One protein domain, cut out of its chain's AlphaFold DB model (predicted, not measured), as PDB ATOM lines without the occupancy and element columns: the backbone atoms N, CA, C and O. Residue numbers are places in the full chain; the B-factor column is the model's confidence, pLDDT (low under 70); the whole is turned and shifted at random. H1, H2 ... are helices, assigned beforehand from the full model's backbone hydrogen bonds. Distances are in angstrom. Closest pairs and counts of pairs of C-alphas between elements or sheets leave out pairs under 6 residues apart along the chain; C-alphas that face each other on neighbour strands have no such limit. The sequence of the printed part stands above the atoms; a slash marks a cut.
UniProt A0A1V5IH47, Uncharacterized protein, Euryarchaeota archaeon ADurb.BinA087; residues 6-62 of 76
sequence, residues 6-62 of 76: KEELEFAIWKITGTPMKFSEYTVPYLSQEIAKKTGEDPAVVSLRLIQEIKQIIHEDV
ATOM      1  N   LYS A   6     -30.147  -2.965  64.348       92.38
ATOM      2  CA  LYS A   6     -29.203  -4.075  64.490       92.38
ATOM      3  C   LYS A   6     -27.982  -3.682  65.322       92.38
ATOM      4  O   LYS A   6     -27.619  -4.418  66.231       92.38
ATOM      5  N   GLU A   7     -27.373  -2.536  65.035       92.00
ATOM      6  CA  GLU A   7     -26.208  -2.051  65.786       92.00
ATOM      7  C   GLU A   7     -26.572  -1.723  67.237       92.00
ATOM      8  O   GLU A   7     -25.775  -1.966  68.141       92.00
ATOM      9  N   GLU A   8     -27.785  -1.218  67.479       93.69
ATOM     10  CA  GLU A   8     -28.283  -0.972  68.835       93.69
ATOM     11  C   GLU A   8     -28.510  -2.271  69.622       93.69
ATOM     12  O   GLU A   8     -28.169  -2.352  70.802       93.69
ATOM     13  N   LEU A   9     -29.013  -3.320  68.965       94.50
ATOM     14  CA  LEU A   9     -29.139  -4.651  69.565       94.50
ATOM     15  C   LEU A   9     -27.767  -5.253  69.896       94.50
ATOM     16  O   LEU A   9     -27.564  -5.740  71.007       94.50
ATOM     17  N   GLU A  10     -26.815  -5.187  68.965       95.00
ATOM     18  CA  GLU A  10     -25.438  -5.659  69.179       95.00
ATOM     19  C   GLU A  10     -24.751  -4.896  70.321       95.00
ATOM     20  O   GLU A  10     -24.095  -5.505  71.171       95.00
ATOM     21  N   PHE A  11     -24.963  -3.580  70.404       94.19
ATOM     22  CA  PHE A  11     -24.489  -2.766  71.519       94.19
ATOM     23  C   PHE A  11     -25.120  -3.175  72.850       94.19
ATOM     24  O   PHE A  11     -24.399  -3.342  73.833       94.19
ATOM     25  N   ALA A  12     -26.443  -3.347  72.907       94.94
ATOM     26  CA  ALA A  12     -27.126  -3.735  74.136       94.94
ATOM     27  C   ALA A  12     -26.638  -5.100  74.638       94.94
ATOM     28  O   ALA A  12     -26.332  -5.262  75.818       94.94
ATOM     29  N   ILE A  13     -26.464  -6.058  73.730       94.69
ATOM     30  CA  ILE A  13     -25.927  -7.377  74.067       94.69
ATOM     31  C   ILE A  13     -24.485  -7.284  74.567       94.69
ATOM     32  O   ILE A  13     -24.147  -7.920  75.567       94.69
ATOM     33  N   TRP A  14     -23.637  -6.477  73.930       94.94
ATOM     34  CA  TRP A  14     -22.284  -6.221  74.426       94.94
ATOM     35  C   TRP A  14     -22.301  -5.587  75.821       94.94
ATOM     36  O   TRP A  14     -21.512  -5.976  76.679       94.94
ATOM     37  N   LYS A  15     -23.219  -4.654  76.087       94.75
ATOM     38  CA  LYS A  15     -23.361  -4.009  77.398       94.75
ATOM     39  C   LYS A  15     -23.767  -4.986  78.500       94.75
ATOM     40  O   LYS A  15     -23.262  -4.844  79.609       94.75
ATOM     41  N   ILE A  16     -24.627  -5.955  78.189       93.00
ATOM     42  CA  ILE A  16     -25.088  -6.989  79.130       93.00
ATOM     43  C   ILE A  16     -24.005  -8.052  79.355       93.00
ATOM     44  O   ILE A  16     -23.698  -8.421  80.484       93.00
ATOM     45  N   THR A  17     -23.420  -8.570  78.273       91.31
ATOM     46  CA  THR A  17     -22.535  -9.749  78.324       91.31
ATOM     47  C   THR A  17     -21.055  -9.404  78.483       91.31
ATOM     48  O   THR A  17     -20.241 -10.284  78.758       91.31
ATOM     49  N   GLY A  18     -20.673  -8.150  78.232       93.75
ATOM     50  CA  GLY A  18     -19.280  -7.711  78.122       93.75
ATOM     51  C   GLY A  18     -18.559  -8.213  76.866       93.75
ATOM     52  O   GLY A  18     -17.399  -7.862  76.656       93.75
ATOM     53  N   THR A  19     -19.220  -9.007  76.014       89.88
ATOM     54  CA  THR A  19     -18.610  -9.642  74.840       89.88
ATOM     55  C   THR A  19     -19.243  -9.102  73.558       89.88
ATOM     56  O   THR A  19     -20.466  -9.132  73.426       89.88
ATOM     57  N   PRO A  20     -18.455  -8.596  72.593       90.31
ATOM     58  CA  PRO A  20     -18.995  -8.158  71.314       90.31
ATOM     59  C   PRO A  20     -19.474  -9.374  70.516       90.31
ATOM     60  O   PRO A  20     -18.713 -10.306  70.260       90.31
ATOM     61  N   MET A  21     -20.740  -9.366  70.109       89.44
ATOM     62  CA  MET A  21     -21.333 -10.445  69.325       89.44
ATOM     63  C   MET A  21     -22.339  -9.905  68.319       89.44
ATOM     64  O   MET A  21     -23.000  -8.898  68.558       89.44
ATOM     65  N   LYS A  22     -22.434 -10.590  67.175       92.06
ATOM     66  CA  LYS A  22     -23.392 -10.249  66.124       92.06
ATOM     67  C   LYS A  22     -24.795 -10.657  66.542       92.06
ATOM     68  O   LYS A  22     -24.994 -11.760  67.057       92.06
ATOM     69  N   PHE A  23     -25.762  -9.794  66.261       92.75
ATOM     70  CA  PHE A  23     -27.156 -10.082  66.551       92.75
ATOM     71  C   PHE A  23     -27.743 -11.013  65.488       92.75
ATOM     72  O   PHE A  23     -27.598 -10.782  64.282       92.75
ATOM     73  N   SER A  24     -28.436 -12.047  65.952       94.12
ATOM     74  CA  SER A  24     -29.298 -12.921  65.164       94.12
ATOM     75  C   SER A  24     -30.551 -13.272  65.968       94.12
ATOM     76  O   SER A  24     -30.626 -13.044  67.177       94.12
ATOM     77  N   GLU A  25     -31.532 -13.884  65.307       91.62
ATOM     78  CA  GLU A  25     -32.750 -14.392  65.953       91.62
ATOM     79  C   GLU A  25     -32.473 -15.426  67.064       91.62
ATOM     80  O   GLU A  25     -33.288 -15.606  67.967       91.62
ATOM     81  N   TYR A  26     -31.288 -16.048  67.056       94.31
ATOM     82  CA  TYR A  26     -30.870 -17.039  68.049       94.31
ATOM     83  C   TYR A  26     -30.103 -16.443  69.228       94.31
ATOM     84  O   TYR A  26     -29.887 -17.143  70.217       94.31
ATOM     85  N   THR A  27     -29.700 -15.168  69.173       93.56
ATOM     86  CA  THR A  27     -28.846 -14.575  70.210       93.56
ATOM     87  C   THR A  27     -29.535 -14.551  71.574       93.56
ATOM     88  O   THR A  27     -28.955 -15.003  72.556       93.56
ATOM     89  N   VAL A  28     -30.784 -14.081  71.648       94.19
ATOM     90  CA  VAL A  28     -31.523 -14.022  72.922       94.19
ATOM     91  C   VAL A  28     -31.837 -15.424  73.461       94.19
ATOM     92  O   VAL A  28     -31.518 -15.667  74.627       94.19
ATOM     93  N   PRO A  29     -32.374 -16.378  72.668       95.75
ATOM     94  CA  PRO A  29     -32.551 -17.757  73.129       95.75
ATOM     95  C   PRO A  29     -31.262 -18.399  73.653       95.75
ATOM     96  O   PRO A  29     -31.274 -19.006  74.724       95.75
ATOM     97  N   TYR A  30     -30.146 -18.227  72.940       94.75
ATOM     98  CA  TYR A  30     -28.849 -18.771  73.343       94.75
ATOM     99  C   TYR A  30     -28.379 -18.189  74.681       94.75
ATOM    100  O   TYR A  30     -28.088 -18.939  75.612       94.75
ATOM    101  N   LEU A  31     -28.371 -16.859  74.814       95.00
ATOM    102  CA  LEU A  31     -27.968 -16.197  76.058       95.00
ATOM    103  C   LEU A  31     -28.874 -16.584  77.227       95.00
ATOM    104  O   LEU A  31     -28.388 -16.814  78.333       95.00
ATOM    105  N   SER A  32     -30.176 -16.716  76.975       96.38
ATOM    106  CA  SER A  32     -31.143 -17.136  77.989       96.38
ATOM    107  C   SER A  32     -30.828 -18.530  78.519       96.38
ATOM    108  O   SER A  32     -30.833 -18.736  79.728       96.38
ATOM    109  N   GLN A  33     -30.502 -19.475  77.630       97.00
ATOM    110  CA  GLN A  33     -30.099 -20.824  78.026       97.00
ATOM    111  C   GLN A  33     -28.780 -20.828  78.796       97.00
ATOM    112  O   GLN A  33     -28.674 -21.510  79.810       97.00
ATOM    113  N   GLU A  34     -27.775 -20.080  78.343       95.00
ATOM    114  CA  GLU A  34     -26.471 -20.043  79.012       95.00
ATOM    115  C   GLU A  34     -26.552 -19.422  80.411       95.00
ATOM    116  O   GLU A  34     -25.904 -19.906  81.340       95.00
ATOM    117  N   ILE A  35     -27.378 -18.392  80.591       94.25
ATOM    118  CA  ILE A  35     -27.633 -17.800  81.906       94.25
ATOM    119  C   ILE A  35     -28.441 -18.771  82.772       94.25
ATOM    120  O   ILE A  35     -28.018 -19.055  83.889       94.25
ATOM    121  N   ALA A  36     -29.527 -19.347  82.252       96.88
ATOM    122  CA  ALA A  36     -30.349 -20.323  82.971       96.88
ATOM    123  C   ALA A  36     -29.540 -21.540  83.449       96.88
ATOM    124  O   ALA A  36     -29.682 -21.964  84.591       96.88
ATOM    125  N   LYS A  37     -28.618 -22.061  82.628       96.75
ATOM    126  CA  LYS A  37     -27.698 -23.144  83.030       96.75
ATOM    127  C   LYS A  37     -26.811 -22.758  84.213       96.75
ATOM    128  O   LYS A  37     -26.451 -23.625  85.003       96.75
ATOM    129  N   LYS A  38     -26.427 -21.483  84.321       95.31
ATOM    130  CA  LYS A  38     -25.566 -20.978  85.401       95.31
ATOM    131  C   LYS A  38     -26.345 -20.621  86.663       95.31
ATOM    132  O   LYS A  38     -25.803 -20.776  87.751       95.31
ATOM    133  N   THR A  39     -27.574 -20.124  86.529       94.69
ATOM    134  CA  THR A  39     -28.377 -19.631  87.659       94.69
ATOM    135  C   THR A  39     -29.416 -20.633  88.159       94.69
ATOM    136  O   THR A  39     -29.907 -20.485  89.273       94.69
ATOM    137  N   GLY A  40     -29.745 -21.656  87.367       95.88
ATOM    138  CA  GLY A  40     -30.838 -22.590  87.647       95.88
ATOM    139  C   GLY A  40     -32.233 -21.998  87.412       95.88
ATOM    140  O   GLY A  40     -33.223 -22.606  87.807       95.88
ATOM    141  N   GLU A  41     -32.326 -20.812  86.803       95.75
ATOM    142  CA  GLU A  41     -33.597 -20.164  86.466       95.75
ATOM    143  C   GLU A  41     -34.259 -20.797  85.229       95.75
ATOM    144  O   GLU A  41     -33.606 -21.441  84.409       95.75
ATOM    145  N   ASP A  42     -35.562 -20.561  85.052       96.69
ATOM    146  CA  ASP A  42     -36.272 -20.923  83.822       96.69
ATOM    147  C   ASP A  42     -35.762 -20.064  82.637       96.69
ATOM    148  O   ASP A  42     -35.827 -18.827  82.706       96.69
ATOM    149  N   PRO A  43     -35.295 -20.672  81.526       94.50
ATOM    150  CA  PRO A  43     -34.860 -19.945  80.334       94.50
ATOM    151  C   PRO A  43     -35.894 -18.957  79.777       94.50
ATOM    152  O   PRO A  43     -35.511 -17.919  79.237       94.50
ATOM    153  N   ALA A  44     -37.194 -19.237  79.898       95.00
ATOM    154  CA  ALA A  44     -38.251 -18.333  79.453       95.00
ATOM    155  C   ALA A  44     -38.311 -17.065  80.318       95.00
ATOM    156  O   ALA A  44     -38.444 -15.961  79.786       95.00
ATOM    157  N   VAL A  45     -38.142 -17.202  81.638       96.75
ATOM    158  CA  VAL A  45     -38.082 -16.066  82.573       96.75
ATOM    159  C   VAL A  45     -36.845 -15.216  82.296       96.75
ATOM    160  O   VAL A  45     -36.940 -13.989  82.197       96.75
ATOM    161  N   VAL A  46     -35.694 -15.861  82.090       96.69
ATOM    162  CA  VAL A  46     -34.448 -15.171  81.731       96.69
ATOM    163  C   VAL A  46     -34.594 -14.427  80.401       96.69
ATOM    164  O   VAL A  46     -34.180 -13.275  80.305       96.69
ATOM    165  N   SER A  47     -35.222 -15.045  79.399       96.25
ATOM    166  CA  SER A  47     -35.460 -14.427  78.089       96.25
ATOM    167  C   SER A  47     -36.298 -13.155  78.195       96.25
ATOM    168  O   SER A  47     -35.930 -12.116  77.644       96.25
ATOM    169  N   LEU A  48     -37.388 -13.188  78.969       96.81
ATOM    170  CA  LEU A  48     -38.224 -12.007  79.202       96.81
ATOM    171  C   LEU A  48     -37.436 -10.874  79.868       96.81
ATOM    172  O   LEU A  48     -37.520  -9.728  79.418       96.81
ATOM    173  N   ARG A  49     -36.633 -11.197  80.891       96.25
ATOM    174  CA  ARG A  49     -35.763 -10.231  81.578       96.25
ATOM    175  C   ARG A  49     -34.730  -9.627  80.623       96.25
ATOM    176  O   ARG A  49     -34.610  -8.407  80.559       96.25
ATOM    177  N   LEU A  50     -34.055 -10.457  79.827       95.38
ATOM    178  CA  LEU A  50     -33.078 -10.007  78.830       95.38
ATOM    179  C   LEU A  50     -33.707  -9.076  77.789       95.38
ATOM    180  O   LEU A  50     -33.124  -8.051  77.450       95.38
ATOM    181  N   ILE A  51     -34.903  -9.393  77.289       95.81
ATOM    182  CA  ILE A  51     -35.606  -8.537  76.322       95.81
ATOM    183  C   ILE A  51     -35.929  -7.170  76.936       95.81
ATOM    184  O   ILE A  51     -35.803  -6.150  76.255       95.81
ATOM    185  N   GLN A  52     -36.358  -7.130  78.199       96.94
ATOM    186  CA  GLN A  52     -36.627  -5.873  78.901       96.94
ATOM    187  C   GLN A  52     -35.355  -5.041  79.077       96.94
ATOM    188  O   GLN A  52     -35.359  -3.851  78.765       96.94
ATOM    189  N   GLU A  53     -34.262  -5.674  79.497       96.69
ATOM    190  CA  GLU A  53     -32.971  -5.015  79.694       96.69
ATOM    191  C   GLU A  53     -32.406  -4.461  78.377       96.69
ATOM    192  O   GLU A  53     -32.005  -3.299  78.310       96.69
ATOM    193  N   ILE A  54     -32.481  -5.237  77.288       95.50
ATOM    194  CA  ILE A  54     -32.102  -4.786  75.942       95.50
ATOM    195  C   ILE A  54     -32.906  -3.545  75.541       95.50
ATOM    196  O   ILE A  54     -32.330  -2.551  75.101       95.50
ATOM    197  N   LYS A  55     -34.235  -3.575  75.709       95.94
ATOM    198  CA  LYS A  55     -35.099  -2.430  75.383       95.94
ATOM    199  C   LYS A  55     -34.719  -1.187  76.178       95.94
ATOM    200  O   LYS A  55     -34.683  -0.101  75.605       95.94
ATOM    201  N   GLN A  56     -34.439  -1.343  77.470       97.06
ATOM    202  CA  GLN A  56     -34.054  -0.233  78.330       97.06
ATOM    203  C   GLN A  56     -32.728   0.390  77.877       97.06
ATOM    204  O   GLN A  56     -32.670   1.603  77.688       97.06
ATOM    205  N   ILE A  57     -31.704  -0.428  77.623       95.00
ATOM    206  CA  ILE A  57     -30.391   0.053  77.169       95.00
ATOM    207  C   ILE A  57     -30.513   0.817  75.848       95.00
ATOM    208  O   ILE A  57     -29.948   1.900  75.711       95.00
ATOM    209  N   ILE A  58     -31.263   0.275  74.884       93.06
ATOM    210  CA  ILE A  58     -31.476   0.935  73.590       93.06
ATOM    211  C   ILE A  58     -32.217   2.258  73.782       93.06
ATOM    212  O   ILE A  58     -31.831   3.266  73.201       93.06
ATOM    213  N   HIS A  59     -33.267   2.276  74.605       93.00
ATOM    214  CA  HIS A  59     -34.044   3.487  74.845       93.00
ATOM    215  C   HIS A  59     -33.200   4.595  75.490       93.00
ATOM    216  O   HIS A  59     -33.207   5.725  75.003       93.00
ATOM    217  N   GLU A  60     -32.432   4.267  76.530       92.19
ATOM    218  CA  GLU A  60     -31.519   5.207  77.192       92.19
ATOM    219  C   GLU A  60     -30.447   5.730  76.233       92.19
ATOM    220  O   GLU A  60     -30.087   6.912  76.260       92.19
ATOM    221  N   ASP A  61     -29.932   4.861  75.364       90.19
ATOM    222  CA  ASP A  61     -28.902   5.242  74.415       90.19
ATOM    223  C   ASP A  61     -29.438   6.143  73.297       90.19
ATOM    224  O   ASP A  61     -28.846   7.189  73.020       90.19
ATOM    225  N   VAL A  62     -30.588   5.799  72.714       88.00
ATOM    226  CA  VAL A  62     -31.268   6.622  71.707       88.00
ATOM    227  C   VAL A  62     -31.635   7.984  72.291       88.00
ATOM    228  O   VAL A  62     -31.320   9.005  71.683       88.00
TER     229      VAL A  62
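This is residues 6 to 62 of the 76 residues of an uncharacterized protein of Euryarchaeota archaeon ADurb.BinA087 (UniProt A0A1V5IH47). One long helix, H3, lies across two shorter helices, H1 and H2, which are both on the same side of it: H2 crosses its first half, and H1 crosses it farther along. H1 and H2 run roughly the same way with no contact between them, and the link of residues 18 to 26 loops round on the side away from H3. The printed part has 57 residues with three named helices in the order H1, H2, H3 and no named strand; the class is all helix. It is compact, with a radius of gyration of the C-alphas of 10.9 A, and its outline is elongated, spanning 33 by 19 by 19 A.

H3, residues 43 to 62, is the longest helix at 28.2 A, from C-alpha 43 at (-34.860, -19.945, 80.334) to C-alpha 62 at (-31.268, 6.622, 71.707). H2 holds residues 27 to 39 and measures 18.2 A. H1 holds residues 6 to 17 and measures 16.4 A, beginning with C-alpha 6 at (-29.203, -4.075, 64.490).

H3 touches H2 with residues 43 to 51 alone; the closest C-alphas are those of Ser 32 and Ser 47, 5.1 A apart. They run opposite ways at a steep tilt of 58 degrees. H3 touches H1 with residues 54 to 58 alone, and H1 touches H3 with residues 8 to 13 alone; the closest C-alphas are those of Ala 12 and Ile 54, 5.4 A apart. They run opposite ways at a steep tilt of 62 degrees. H1 and H2 are near each other, with 6 pairs of C-alphas within 10 A. In H1, H2 and H3 every O i to N i+4 pair is within hydrogen-bond range.

The two C-alphas farthest apart, those of Gly 40 and Val 62, are 33.3 A apart. The printed part has no cut. The link from H1 to H2 is short, with 9 residues, and that from H2 to H3 is tight, with 3. The mean pLDDT of the printed part is 94.4, and no printed residue is under 70.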